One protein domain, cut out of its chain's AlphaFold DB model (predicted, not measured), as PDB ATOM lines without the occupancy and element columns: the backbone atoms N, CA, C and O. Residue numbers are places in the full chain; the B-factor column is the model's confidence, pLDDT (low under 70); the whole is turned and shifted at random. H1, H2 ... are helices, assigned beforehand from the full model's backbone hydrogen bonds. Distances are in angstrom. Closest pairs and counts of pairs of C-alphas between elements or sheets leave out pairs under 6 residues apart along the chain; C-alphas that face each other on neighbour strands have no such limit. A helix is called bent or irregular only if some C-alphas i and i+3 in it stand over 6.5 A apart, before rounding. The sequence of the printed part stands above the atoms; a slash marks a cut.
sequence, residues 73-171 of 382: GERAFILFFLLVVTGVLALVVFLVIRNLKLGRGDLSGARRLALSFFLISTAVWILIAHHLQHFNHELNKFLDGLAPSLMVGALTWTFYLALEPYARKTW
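AT A GLANCE: This is residues 73 to 171 of the 382 residues of an uncharacterized protein of Gemmatimonadetes bacterium (UniProt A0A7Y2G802). Two long helices, H2 and H3, fold back on each other as a helical hairpin, and a third, H1, meets H3 near its last residues to make an L, with residues 73 to 88 of H1 sticking out as a free arm. The printed part has 99 residues, with three named helices in the order H1, H2, H3 and no named strand, and its class is all helix. The whole is loose, with a radius of gyration of the C-alphas of 18.0 A, and flat, spanning 53 by 45 by 22 A.

IN THESE COORDINATES: H1, residues 73 to 101, begins at C-alpha 73 (-30.242, -14.352, 12.965) and is 41.5 A long from first to last C-alpha. H2, residues 107 to 128, begins at C-alpha 107 (-46.979, -7.204, 52.169) and is 31.7 A long. H3, residues 135 to 170, is the longest at 51.9 A and ends at C-alpha 170 (-28.466, -4.014, 47.590). H3 is irregular, with C-alphas 162 and 165 7.2 A apart, and has a kink of 35 degrees near residue 163.

HOW THE PARTS SIT: H1 touches H3 with residues 92 to 99 alone, meeting residues 158 to 165 of H3. Their closest C-alphas, those of Val 96 and Ala 162, are 4.7 A apart, and their lines are about perpendicular at 75 degrees. H1 and H2 are apart. H2 and H3 form a helical hairpin and touch, H3 with residues 145 to 161 alone. Their closest C-alphas, those of Ala 114 and Gly 153, are 4.3 A apart, and they run opposite ways at a shallow tilt of 30 degrees. In H1 and H2 every O i to N i+4 pair is within hydrogen-bond range; in H3, 29 of 32 are.

THE WHOLE: The C-alphas of Gln 133 and Thr 170, the two farthest apart, are 54.2 A from each other. The printed part has no cut. The link from H1 to H2 is tight, and that from H2 to H3 is short. The mean pLDDT of the printed part is 88.0, and residues 131 to 133 are under 70.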
ATOM      1  N   GLY A  73     -30.599 -15.297  11.904       77.69
ATOM      2  CA  GLY A  73     -30.242 -14.352  12.965       77.69
ATOM      3  C   GLY A  73     -31.435 -13.659  13.638       77.69
ATOM      4  O   GLY A  73     -31.440 -13.518  14.855       77.69
ATOM      5  N   GLU A  74     -32.468 -13.277  12.885       78.75
ATOM      6  CA  GLU A  74     -33.684 -12.654  13.426       78.75
ATOM      7  C   GLU A  74     -34.509 -13.659  14.235       78.75
ATOM      8  O   GLU A  74     -34.912 -13.365  15.359       78.75
ATOM      9  N   ARG A  75     -34.682 -14.889  13.725       83.62
ATOM     10  CA  ARG A  75     -35.346 -15.969  14.478       83.62
ATOM     11  C   ARG A  75     -34.591 -16.292  15.764       83.62
ATOM     12  O   ARG A  75     -35.207 -16.396  16.823       83.62
ATOM     13  N   ALA A  76     -33.265 -16.419  15.688       86.25
ATOM     14  CA  ALA A  76     -32.427 -16.653  16.859       86.25
ATOM     15  C   ALA A  76     -32.549 -15.512  17.880       86.25
ATOM     16  O   ALA A  76     -32.663 -15.774  19.076       86.25
ATOM     17  N   PHE A  77     -32.588 -14.258  17.420       84.75
ATOM     18  CA  PHE A  77     -32.778 -13.092  18.277       84.75
ATOM     19  C   PHE A  77     -34.160 -13.073  18.949       84.75
ATOM     20  O   PHE A  77     -34.237 -12.865  20.159       84.75
ATOM     21  N   ILE A  78     -35.239 -13.348  18.209       86.38
ATOM     22  CA  ILE A  78     -36.599 -13.436  18.764       86.38
ATOM     23  C   ILE A  78     -36.666 -14.531  19.834       86.38
ATOM     24  O   ILE A  78     -37.158 -14.287  20.935       86.38
ATOM     25  N   LEU A  79     -36.130 -15.720  19.546       91.44
ATOM     26  CA  LEU A  79     -36.082 -16.823  20.509       91.44
ATOM     27  C   LEU A  79     -35.260 -16.456  21.748       91.44
ATOM     28  O   LEU A  79     -35.713 -16.678  22.869       91.44
ATOM     29  N   PHE A  80     -34.086 -15.849  21.565       90.12
ATOM     30  CA  PHE A  80     -33.265 -15.349  22.665       90.12
ATOM     31  C   PHE A  80     -34.030 -14.336  23.527       90.12
ATOM     32  O   PHE A  80     -34.057 -14.462  24.751       90.12
ATOM     33  N   PHE A  81     -34.704 -13.366  22.907       88.00
ATOM     34  CA  PHE A  81     -35.488 -12.357  23.612       88.00
ATOM     35  C   PHE A  81     -36.651 -12.980  24.398       88.00
ATOM     36  O   PHE A  81     -36.837 -12.662  25.573       88.00
ATOM     37  N   LEU A  82     -37.387 -13.920  23.795       91.75
ATOM     38  CA  LEU A  82     -38.462 -14.654  24.468       91.75
ATOM     39  C   LEU A  82     -37.945 -15.475  25.654       91.75
ATOM     40  O   LEU A  82     -38.574 -15.478  26.715       91.75
ATOM     41  N   LEU A  83     -36.788 -16.128  25.513       93.44
ATOM     42  CA  LEU A  83     -36.135 -16.854  26.605       93.44
ATOM     43  C   LEU A  83     -35.732 -15.917  27.748       93.44
ATOM     44  O   LEU A  83     -35.964 -16.247  28.911       93.44
ATOM     45  N   VAL A  84     -35.188 -14.734  27.443       89.88
ATOM     46  CA  VAL A  84     -34.849 -13.721  28.454       89.88
ATOM     47  C   VAL A  84     -36.101 -13.241  29.184       89.88
ATOM     48  O   VAL A  84     -36.122 -13.242  30.414       89.88
ATOM     49  N   VAL A  85     -37.164 -12.875  28.461       90.50
ATOM     50  CA  VAL A  85     -38.424 -12.408  29.066       90.50
ATOM     51  C   VAL A  85     -39.038 -13.493  29.950       90.50
ATOM     52  O   VAL A  85     -39.378 -13.233  31.104       90.50
ATOM     53  N   THR A  86     -39.115 -14.726  29.449       92.62
ATOM     54  CA  THR A  86     -39.670 -15.865  30.194       92.62
ATOM     55  C   THR A  86     -38.820 -16.186  31.423       92.62
ATOM     56  O   THR A  86     -39.360 -16.408  32.505       92.62
ATOM     57  N   GLY A  87     -37.489 -16.137  31.299       92.25
ATOM     58  CA  GLY A  87     -36.559 -16.327  32.412       92.25
ATOM     59  C   GLY A  87     -36.703 -15.259  33.499       92.25
ATOM     60  O   GLY A  87     -36.702 -15.586  34.687       92.25
ATOM     61  N   VAL A  88     -36.896 -13.993  33.110       91.69
ATOM     62  CA  VAL A  88     -37.180 -12.892  34.047       91.69
ATOM     63  C   VAL A  88     -38.489 -13.145  34.794       91.69
ATOM     64  O   VAL A  88     -38.508 -13.058  36.022       91.69
ATOM     65  N   LEU A  89     -39.566 -13.507  34.091       92.81
ATOM     66  CA  LEU A  89     -40.866 -13.784  34.713       92.81
ATOM     67  C   LEU A  89     -40.808 -14.991  35.661       92.81
ATOM     68  O   LEU A  89     -41.286 -14.907  36.794       92.81
ATOM     69  N   ALA A  90     -40.163 -16.083  35.246       93.50
ATOM     70  CA  ALA A  90     -39.963 -17.263  36.085       93.50
ATOM     71  C   ALA A  90     -39.181 -16.919  37.363       93.50
ATOM     72  O   ALA A  90     -39.537 -17.365  38.457       93.50
ATOM     73  N   LEU A  91     -38.151 -16.071  37.252       92.31
ATOM     74  CA  LEU A  91     -37.404 -15.620  38.417       92.31
ATOM     75  C   LEU A  91     -38.240 -14.730  39.337       92.31
ATOM     76  O   LEU A  91     -38.145 -14.881  40.552       92.31
ATOM     77  N   VAL A  92     -39.045 -13.815  38.793       94.44
ATOM     78  CA  VAL A  92     -39.956 -12.982  39.591       94.44
ATOM     79  C   VAL A  92     -40.847 -13.873  40.453       94.44
ATOM     80  O   VAL A  92     -40.880 -13.699  41.670       94.44
ATOM     81  N   VAL A  93     -41.475 -14.892  39.860       94.75
ATOM     82  CA  VAL A  93     -42.310 -15.860  40.591       94.75
ATOM     83  C   VAL A  93     -41.501 -16.600  41.662       94.75
ATOM     84  O   VAL A  93     -41.913 -16.655  42.823       94.75
ATOM     85  N   PHE A  94     -40.319 -17.116  41.314       94.56
ATOM     86  CA  PHE A  94     -39.432 -17.786  42.268       94.56
ATOM     87  C   PHE A  94     -39.056 -16.883  43.454       94.56
ATOM     88  O   PHE A  94     -39.078 -17.325  44.607       94.56
ATOM     89  N   LEU A  95     -38.730 -15.615  43.193       93.19
ATOM     90  CA  LEU A  95     -38.368 -14.642  44.220       93.19
ATOM     91  C   LEU A  95     -39.547 -14.304  45.119       93.19
ATOM     92  O   LEU A  95     -39.352 -14.260  46.328       93.19
ATOM     93  N   VAL A  96     -40.758 -14.141  44.579       94.81
ATOM     94  CA  VAL A  96     -41.962 -13.958  45.403       94.81
ATOM     95  C   VAL A  96     -42.139 -15.138  46.353       94.81
ATOM     96  O   VAL A  96     -42.208 -14.936  47.565       94.81
ATOM     97  N   ILE A  97     -42.128 -16.374  45.841       94.06
ATOM     98  CA  ILE A  97     -42.295 -17.583  46.666       94.06
ATOM     99  C   ILE A  97     -41.222 -17.640  47.756       94.06
ATOM    100  O   ILE A  97     -41.521 -17.885  48.928       94.06
ATOM    101  N   ARG A  98     -39.962 -17.392  47.391       92.62
ATOM    102  CA  ARG A  98     -38.842 -17.391  48.333       92.62
ATOM    103  C   ARG A  98     -38.978 -16.291  49.386       92.62
ATOM    104  O   ARG A  98     -38.742 -16.555  50.561       92.62
ATOM    105  N   ASN A  99     -39.348 -15.078  48.989       92.12
ATOM    106  CA  ASN A  99     -39.473 -13.929  49.885       92.12
ATOM    107  C   ASN A  99     -40.623 -14.120  50.880       92.12
ATOM    108  O   ASN A  99     -40.461 -13.784  52.054       92.12
ATOM    109  N   LEU A 100     -41.730 -14.727  50.438       91.12
ATOM    110  CA  LEU A 100     -42.853 -15.103  51.297       91.12
ATOM    111  C   LEU A 100     -42.464 -16.198  52.296       91.12
ATOM    112  O   LEU A 100     -42.696 -16.031  53.489       91.12
ATOM    113  N   LYS A 101     -41.792 -17.269  51.846       91.94
ATOM    114  CA  LYS A 101     -41.300 -18.341  52.737       91.94
ATOM    115  C   LYS A 101     -40.315 -17.836  53.792       91.94
ATOM    116  O   LYS A 101     -40.276 -18.363  54.895       91.94
ATOM    117  N   LEU A 102     -39.509 -16.832  53.452       90.50
ATOM    118  CA  LEU A 102     -38.531 -16.237  54.365       90.50
ATOM    119  C   LEU A 102     -39.113 -15.116  55.243       90.50
ATOM    120  O   LEU A 102     -38.377 -14.586  56.071       90.50
ATOM    121  N   GLY A 103     -40.375 -14.715  55.044       88.06
ATOM    122  CA  GLY A 103     -40.997 -13.601  55.772       88.06
ATOM    123  C   GLY A 103     -40.343 -12.237  55.513       88.06
ATOM    124  O   GLY A 103     -40.382 -11.364  56.371       88.06
ATOM    125  N   ARG A 104     -39.686 -12.053  54.356       83.50
ATOM    126  CA  ARG A 104     -38.826 -10.885  54.063       83.50
ATOM    127  C   ARG A 104     -39.479  -9.791  53.209       83.50
ATOM    128  O   ARG A 104     -38.789  -8.829  52.890       83.50
ATOM    129  N   GLY A 105     -40.745  -9.938  52.812       82.12
ATOM    130  CA  GLY A 105     -41.455  -8.986  51.942       82.12
ATOM    131  C   GLY A 105     -42.406  -8.040  52.684       82.12
ATOM    132  O   GLY A 105     -43.107  -8.460  53.604       82.12
ATOM    133  N   ASP A 106     -42.483  -6.783  52.247       88.44
ATOM    134  CA  ASP A 106     -43.467  -5.795  52.696       88.44
ATOM    135  C   ASP A 106     -44.818  -6.030  52.008       88.44
ATOM    136  O   ASP A 106     -45.157  -5.452  50.971       88.44
ATOM    137  N   LEU A 107     -45.620  -6.902  52.621       90.00
ATOM    138  CA  LEU A 107     -46.979  -7.204  52.169       90.00
ATOM    139  C   LEU A 107     -47.890  -5.970  52.185       90.00
ATOM    140  O   LEU A 107     -48.791  -5.864  51.350       90.00
ATOM    141  N   SER A 108     -47.673  -5.048  53.123       89.75
ATOM    142  CA  SER A 108     -48.494  -3.847  53.282       89.75
ATOM    143  C   SER A 108     -48.247  -2.863  52.141       89.75
ATOM    144  O   SER A 108     -49.202  -2.391  51.520       89.75
ATOM    145  N   GLY A 109     -46.977  -2.605  51.818       88.38
ATOM    146  CA  GLY A 109     -46.581  -1.805  50.662       88.38
ATOM    147  C   GLY A 109     -47.038  -2.430  49.347       88.38
ATOM    148  O   GLY A 109     -47.638  -1.736  48.523       88.38
ATOM    149  N   ALA A 110     -46.866  -3.748  49.194       91.25
ATOM    150  CA  ALA A 110     -47.309  -4.479  48.007       91.25
ATOM    151  C   ALA A 110     -48.819  -4.337  47.773       91.25
ATOM    152  O   ALA A 110     -49.250  -4.018  46.666       91.25
ATOM    153  N   ARG A 111     -49.634  -4.545  48.820       92.31
ATOM    154  CA  ARG A 111     -51.100  -4.429  48.745       92.31
ATOM    155  C   ARG A 111     -51.542  -3.007  48.429       92.31
ATOM    156  O   ARG A 111     -52.399  -2.828  47.572       92.31
ATOM    157  N   ARG A 112     -50.956  -2.005  49.093       90.88
ATOM    158  CA  ARG A 112     -51.300  -0.598  48.860       90.88
ATOM    159  C   ARG A 112     -51.026  -0.202  47.413       90.88
ATOM    160  O   ARG A 112     -51.907   0.348  46.766       90.88
ATOM    161  N   LEU A 113     -49.842  -0.530  46.901       91.38
ATOM    162  CA  LEU A 113     -49.447  -0.200  45.536       91.38
ATOM    163  C   LEU A 113     -50.320  -0.924  44.498       91.38
ATOM    164  O   LEU A 113     -50.829  -0.290  43.576       91.38
ATOM    165  N   ALA A 114     -50.530  -2.231  44.673       94.31
ATOM    166  CA  ALA A 114     -51.378  -3.031  43.795       94.31
ATOM    167  C   ALA A 114     -52.819  -2.511  43.751       94.31
ATOM    168  O   ALA A 114     -53.391  -2.378  42.672       94.31
ATOM    169  N   LEU A 115     -53.382  -2.164  44.914       94.50
ATOM    170  CA  LEU A 115     -54.728  -1.614  45.012       94.50
ATOM    171  C   LEU A 115     -54.814  -0.230  44.362       94.50
ATOM    172  O   LEU A 115     -55.763   0.025  43.633       94.50
ATOM    173  N   SER A 116     -53.825   0.649  44.558       92.06
ATOM    174  CA  SER A 116     -53.793   1.953  43.884       92.06
ATOM    175  C   SER A 116     -53.772   1.808  42.361       92.06
ATOM    176  O   SER A 116     -54.569   2.445  41.681       92.06
ATOM    177  N   PHE A 117     -52.909   0.945  41.820       93.31
ATOM    178  CA  PHE A 117     -52.814   0.710  40.377       93.31
ATOM    179  C   PHE A 117     -54.097   0.082  39.811       93.31
ATOM    180  O   PHE A 117     -54.571   0.510  38.758       93.31
ATOM    181  N   PHE A 118     -54.685  -0.881  40.528       95.19
ATOM    182  CA  PHE A 118     -55.978  -1.473  40.188       95.19
ATOM    183  C   PHE A 118     -57.089  -0.418  40.161       95.19
ATOM    184  O   PHE A 118     -57.763  -0.274  39.148       95.19
ATOM    185  N   LEU A 119     -57.256   0.355  41.238       94.44
ATOM    186  CA  LEU A 119     -58.334   1.339  41.358       94.44
ATOM    187  C   LEU A 119     -58.212   2.464  40.331       94.44
ATOM    188  O   LEU A 119     -59.222   2.854  39.757       94.44
ATOM    189  N   ILE A 120     -56.998   2.958  40.064       92.44
ATOM    190  CA  ILE A 120     -56.770   3.978  39.029       92.44
ATOM    191  C   ILE A 120     -57.128   3.420  37.645       92.44
ATOM    192  O   ILE A 120     -57.803   4.101  36.877       92.44
ATOM    193  N   SER A 121     -56.733   2.179  37.345       92.81
ATOM    194  CA  SER A 121     -57.057   1.530  36.063       92.81
ATOM    195  C   SER A 121     -58.552   1.320  35.886       92.81
ATOM    196  O   SER A 121     -59.104   1.686  34.850       92.81
ATOM    197  N   THR A 122     -59.222   0.833  36.928       91.69
ATOM    198  CA  THR A 122     -60.671   0.658  36.926       91.69
ATOM    199  C   THR A 122     -61.393   2.000  36.787       91.69
ATOM    200  O   THR A 122     -62.319   2.107  35.992       91.69
ATOM    201  N   ALA A 123     -60.959   3.045  37.502       91.06
ATOM    202  CA  ALA A 123     -61.572   4.372  37.428       91.06
ATOM    203  C   ALA A 123     -61.455   4.990  36.029       91.06
ATOM    204  O   ALA A 123     -62.434   5.520  35.510       91.06
ATOM    205  N   VAL A 124     -60.283   4.891  35.392       89.31
ATOM    206  CA  VAL A 124     -60.097   5.392  34.024       89.31
ATOM    207  C   VAL A 124     -60.931   4.594  33.029       89.31
ATOM    208  O   VAL A 124     -61.582   5.193  32.176       89.31
ATOM    209  N   TRP A 125     -60.994   3.267  33.169       87.81
ATOM    210  CA  TRP A 125     -61.872   2.448  32.335       87.81
ATOM    211  C   TRP A 125     -63.349   2.862  32.464       87.81
ATOM    212  O   TRP A 125     -63.994   3.074  31.437       87.81
ATOM    213  N   ILE A 126     -63.860   3.066  33.688       86.12
ATOM    214  CA  ILE A 126     -65.243   3.526  33.931       86.12
ATOM    215  C   ILE A 126     -65.516   4.853  33.208       86.12
ATOM    216  O   ILE A 126     -66.569   5.016  32.602       86.12
ATOM    217  N   LEU A 127     -64.565   5.791  33.225       83.12
ATOM    218  CA  LEU A 127     -64.721   7.101  32.577       83.12
ATOM    219  C   LEU A 127     -64.773   7.034  31.039       83.12
ATOM    220  O   LEU A 127     -65.238   7.978  30.402       83.12
ATOM    221  N   ILE A 128     -64.273   5.955  30.432       78.38
ATOM    222  CA  ILE A 128     -64.159   5.809  28.971       78.38
ATOM    223  C   ILE A 128     -65.203   4.837  28.407       78.38
ATOM    224  O   ILE A 128     -65.537   4.906  27.215       78.38
ATOM    225  N   ALA A 129     -65.701   3.913  29.230       77.19
ATOM    226  CA  ALA A 129     -66.661   2.902  28.820       77.19
ATOM    227  C   ALA A 129     -67.933   3.554  28.249       77.19
ATOM    228  O   ALA A 129     -68.561   4.409  28.866       77.19
ATOM    229  N   HIS A 130     -68.316   3.143  27.039       71.06
ATOM    230  CA  HIS A 130     -69.619   3.498  26.484       71.06
ATOM    231  C   HIS A 130     -70.605   2.429  26.943       71.06
ATOM    232  O   HIS A 130     -70.509   1.278  26.513       71.06
ATOM    233  N   HIS A 131     -71.520   2.803  27.831       64.75
ATOM    234  CA  HIS A 131     -72.562   1.908  28.315       64.75
ATOM    235  C   HIS A 131     -73.648   1.783  27.242       64.75
ATOM    236  O   HIS A 131     -74.383   2.730  26.966       64.75
ATOM    237  N   LEU A 132     -73.698   0.627  26.578       65.69
ATOM    238  CA  LEU A 132     -74.752   0.278  25.624       65.69
ATOM    239  C   LEU A 132     -75.891  -0.429  26.365       65.69
ATOM    240  O   LEU A 132     -75.637  -1.216  27.267       65.69
ATOM    241  N   GLN A 133     -77.137  -0.219  25.934       65.12
ATOM    242  CA  GLN A 133     -78.348  -0.725  26.606       65.12
ATOM    243  C   GLN A 133     -78.547  -2.262  26.536       65.12
ATOM    244  O   GLN A 133     -79.580  -2.771  26.966       65.12
ATOM    245  N   HIS A 134     -77.586  -3.028  26.003       73.62
ATOM    246  CA  HIS A 134     -77.684  -4.485  25.861       73.62
ATOM    247  C   HIS A 134     -76.806  -5.221  26.883       73.62
ATOM    248  O   HIS A 134     -75.580  -5.188  26.785       73.62
ATOM    249  N   PHE A 135     -77.436  -5.990  27.779       73.38
ATOM    250  CA  PHE A 135     -76.784  -6.706  28.887       73.38
ATOM    251  C   PHE A 135     -75.559  -7.551  28.482       73.38
ATOM    252  O   PHE A 135     -74.508  -7.444  29.103       73.38
ATOM    253  N   ASN A 136     -75.644  -8.352  27.409       74.12
ATOM    254  CA  ASN A 136     -74.513  -9.190  26.970       74.12
ATOM    255  C   ASN A 136     -73.316  -8.363  26.473       74.12
ATOM    256  O   ASN A 136     -72.164  -8.741  26.679       74.12
ATOM    257  N   HIS A 137     -73.578  -7.224  25.826       75.75
ATOM    258  CA  HIS A 137     -72.518  -6.316  25.389       75.75
ATOM    259  C   HIS A 137     -71.906  -5.587  26.585       75.75
ATOM    260  O   HIS A 137     -70.694  -5.394  26.629       75.75
ATOM    261  N   GLU A 138     -72.722  -5.239  27.577       78.81
ATOM    262  CA  GLU A 138     -72.265  -4.599  28.805       78.81
ATOM    263  C   GLU A 138     -71.422  -5.542  29.677       78.81
ATOM    264  O   GLU A 138     -70.365  -5.133  30.155       78.81
ATOM    265  N   LEU A 139     -71.800  -6.822  29.798       80.00
ATOM    266  CA  LEU A 139     -71.009  -7.823  30.518       80.00
ATOM    267  C   LEU A 139     -69.630  -8.034  29.874       80.00
ATOM    268  O   LEU A 139     -68.620  -8.042  30.578       80.00
ATOM    269  N   ASN A 140     -69.561  -8.143  28.543       82.00
ATOM    270  CA  ASN A 140     -68.281  -8.255  27.834       82.00
ATOM    271  C   ASN A 140     -67.420  -7.000  28.025       82.00
ATOM    272  O   ASN A 140     -66.243  -7.111  28.348       82.00
ATOM    273  N   LYS A 141     -68.010  -5.800  27.927       81.88
ATOM    274  CA  LYS A 141     -67.287  -4.541  28.172       81.88
ATOM    275  C   LYS A 141     -66.792  -4.412  29.607       81.88
ATOM    276  O   LYS A 141     -65.698  -3.892  29.823       81.88
ATOM    277  N   PHE A 142     -67.569  -4.892  30.574       83.44
ATOM    278  CA  PHE A 142     -67.168  -4.958  31.974       83.44
ATOM    279  C   PHE A 142     -65.955  -5.874  32.167       83.44
ATOM    280  O   PHE A 142     -64.980  -5.474  32.803       83.44
ATOM    281  N   LEU A 143     -65.969  -7.071  31.571       85.19
ATOM    282  CA  LEU A 143     -64.834  -7.996  31.623       85.19
ATOM    283  C   LEU A 143     -63.595  -7.434  30.906       85.19
ATOM    284  O   LEU A 143     -62.494  -7.539  31.451       85.19
ATOM    285  N   ASP A 144     -63.777  -6.762  29.764       84.25
ATOM    286  CA  ASP A 144     -62.709  -6.087  29.009       84.25
ATOM    287  C   ASP A 144     -61.994  -5.004  29.834       84.25
ATOM    288  O   ASP A 144     -60.818  -4.729  29.606       84.25
ATOM    289  N   GLY A 145     -62.675  -4.376  30.798       85.19
ATOM    290  CA  GLY A 145     -62.081  -3.384  31.697       85.19
ATOM    291  C   GLY A 145     -61.519  -3.956  32.991       85.19
ATOM    292  O   GLY A 145     -60.427  -3.583  33.440       85.19
ATOM    293  N   LEU A 146     -62.265  -4.876  33.602       89.31
ATOM    294  CA  LEU A 146     -61.914  -5.453  34.891       89.31
ATOM    295  C   LEU A 146     -60.687  -6.362  34.785       89.31
ATOM    296  O   LEU A 146     -59.802  -6.283  35.639       89.31
ATOM    297  N   ALA A 147     -60.605  -7.206  33.750       91.81
ATOM    298  CA  ALA A 147     -59.521  -8.177  33.620       91.81
ATOM    299  C   ALA A 147     -58.138  -7.509  33.470       91.81
ATOM    300  O   ALA A 147     -57.240  -7.858  34.246       91.81
ATOM    301  N   PRO A 148     -57.933  -6.502  32.592       90.06
ATOM    302  CA  PRO A 148     -56.666  -5.775  32.533       90.06
ATOM    303  C   PRO A 148     -56.343  -5.036  33.832       90.06
ATOM    304  O   PRO A 148     -55.195  -5.046  34.270       90.06
ATOM    305  N   SER A 149     -57.345  -4.444  34.491       93.38
ATOM    306  CA  SER A 149     -57.147  -3.730  35.757       93.38
ATOM    307  C   SER A 149     -56.679  -4.677  36.867       93.38
ATOM    308  O   SER A 149     -55.705  -4.385  37.567       93.38
ATOM    309  N   LEU A 150     -57.322  -5.844  37.005       94.75
ATOM    310  CA  LEU A 150     -56.911  -6.894  37.944       94.75
ATOM    311  C   LEU A 150     -55.512  -7.416  37.623       94.75
ATOM    312  O   LEU A 150     -54.699  -7.580  38.533       94.75
ATOM    313  N   MET A 151     -55.210  -7.633  36.341       94.19
ATOM    314  CA  MET A 151     -53.887  -8.059  35.892       94.19
ATOM    315  C   MET A 151     -52.814  -7.037  36.282       94.19
ATOM    316  O   MET A 151     -51.780  -7.418  36.828       94.19
ATOM    317  N   VAL A 152     -53.067  -5.743  36.077       94.12
ATOM    318  CA  VAL A 152     -52.168  -4.661  36.501       94.12
ATOM    319  C   VAL A 152     -51.945  -4.701  38.017       94.12
ATOM    320  O   VAL A 152     -50.799  -4.645  38.465       94.12
ATOM    321  N   GLY A 153     -53.000  -4.859  38.819       95.62
ATOM    322  CA  GLY A 153     -52.875  -5.002  40.273       95.62
ATOM    323  C   GLY A 153     -52.038  -6.224  40.676       95.62
ATOM    324  O   GLY A 153     -51.084  -6.101  41.448       95.62
ATOM    325  N   ALA A 154     -52.341  -7.393  40.109       95.38
ATOM    326  CA  ALA A 154     -51.661  -8.654  40.403       95.38
ATOM    327  C   ALA A 154     -50.180  -8.637  39.993       95.38
ATOM    328  O   ALA A 154     -49.310  -9.046  40.768       95.38
ATOM    329  N   LEU A 155     -49.869  -8.116  38.804       94.00
ATOM    330  CA  LEU A 155     -48.491  -7.957  38.347       94.00
ATOM    331  C   LEU A 155     -47.740  -6.973  39.242       94.00
ATOM    332  O   LEU A 155     -46.632  -7.279  39.675       94.00
ATOM    333  N   THR A 156     -48.345  -5.836  39.588       93.88
ATOM    334  CA  THR A 156     -47.723  -4.839  40.475       93.88
ATOM    335  C   THR A 156     -47.384  -5.442  41.835       93.88
ATOM    336  O   THR A 156     -46.265  -5.279  42.323       93.88
ATOM    337  N   TRP A 157     -48.315  -6.199  42.421       94.50
ATOM    338  CA  TRP A 157     -48.097  -6.926  43.671       94.50
ATOM    339  C   TRP A 157     -46.918  -7.905  43.565       94.50
ATOM    340  O   TRP A 157     -46.029  -7.918  44.419       94.50
ATOM    341  N   THR A 158     -46.886  -8.684  42.481       94.56
ATOM    342  CA  THR A 158     -45.874  -9.718  42.232       94.56
ATOM    343  C   THR A 158     -44.484  -9.108  42.030       94.56
ATOM    344  O   THR A 158     -43.529  -9.500  42.702       94.56
ATOM    345  N   PHE A 159     -44.357  -8.110  41.151       92.56
ATOM    346  CA  PHE A 159     -43.090  -7.419  40.907       92.56
ATOM    347  C   PHE A 159     -42.575  -6.727  42.167       92.56
ATOM    348  O   PHE A 159     -41.389  -6.846  42.478       92.56
ATOM    349  N   TYR A 160     -43.450  -6.053  42.922       91.75
ATOM    350  CA  TYR A 160     -43.055  -5.378  44.155       91.75
ATOM    351  C   TYR A 160     -42.475  -6.369  45.170       91.75
ATOM    352  O   TYR A 160     -41.352  -6.172  45.632       91.75
ATOM    353  N   LEU A 161     -43.172  -7.477  45.451       93.31
ATOM    354  CA  LEU A 161     -42.686  -8.488  46.396       93.31
ATOM    355  C   LEU A 161     -41.401  -9.184  45.947       93.31
ATOM    356  O   LEU A 161     -40.597  -9.578  46.795       93.31
ATOM    357  N   ALA A 162     -41.192  -9.358  44.641       92.69
ATOM    358  CA  ALA A 162     -39.950  -9.919  44.119       92.69
ATOM    359  C   ALA A 162     -38.766  -8.965  44.334       92.69
ATOM    360  O   ALA A 162     -37.693  -9.385  44.776       92.69
ATOM    361  N   LEU A 163     -38.969  -7.687  44.011       90.94
ATOM    362  CA  LEU A 163     -37.920  -6.673  43.944       90.94
ATOM    363  C   LEU A 163     -37.515  -6.133  45.309       90.94
ATOM    364  O   LEU A 163     -36.330  -5.938  45.582       90.94
ATOM    365  N   GLU A 164     -38.496  -5.864  46.157       89.81
ATOM    366  CA  GLU A 164     -38.334  -5.007  47.321       89.81
ATOM    367  C   GLU A 164     -37.290  -5.523  48.336       89.81
ATOM    368  O   GLU A 164     -36.399  -4.743  48.695       89.81
ATOM    369  N   PRO A 165     -37.252  -6.817  48.717       88.56
ATOM    370  CA  PRO A 165     -36.254  -7.307  49.673       88.56
ATOM    371  C   PRO A 165     -34.823  -7.255  49.125       88.56
ATOM    372  O   PRO A 165     -33.878  -6.921  49.846       88.56
ATOM    373  N   TYR A 166     -34.647  -7.575  47.839       85.88
ATOM    374  CA  TYR A 166     -33.327  -7.562  47.213       85.88
ATOM    375  C   TYR A 166     -32.829  -6.136  46.995       85.88
ATOM    376  O   TYR A 166     -31.686  -5.818  47.339       85.88
ATOM    377  N   ALA A 167     -33.681  -5.274  46.438       84.06
ATOM    378  CA  ALA A 167     -33.350  -3.886  46.166       84.06
ATOM    379  C   ALA A 167     -33.052  -3.134  47.470       84.06
ATOM    380  O   ALA A 167     -32.060  -2.414  47.524       84.06
ATOM    381  N   ARG A 168     -33.789  -3.393  48.558       85.81
ATOM    382  CA  ARG A 168     -33.502  -2.812  49.878       85.81
ATOM    383  C   ARG A 168     -32.136  -3.231  50.427       85.81
ATOM    384  O   ARG A 168     -31.434  -2.404  50.991       85.81
ATOM    385  N   LYS A 169     -31.741  -4.497  50.254       86.38
ATOM    386  CA  LYS A 169     -30.428  -4.994  50.702       86.38
ATOM    387  C   LYS A 169     -29.274  -4.429  49.871       86.38
ATOM    388  O   LYS A 169     -28.172  -4.246  50.374       86.38
ATOM    389  N   THR A 170     -29.519  -4.230  48.582       83.44
ATOM    390  CA  THR A 170     -28.466  -4.014  47.590       83.44
ATOM    391  C   THR A 170     -28.271  -2.548  47.226       83.44
ATOM    392  O   THR A 170     -27.141  -2.072  47.145       83.44
ATOM    393  N   TRP A 171     -29.377  -1.857  46.977       83.12
ATOM    394  CA  TRP A 171     -29.429  -0.468  46.546       83.12
ATOM    395  C   TRP A 171     -30.502   0.262  47.363       83.12
ATOM    396  O   TRP A 171     -31.546   0.622  46.816       83.12
TER     397      TRP A 171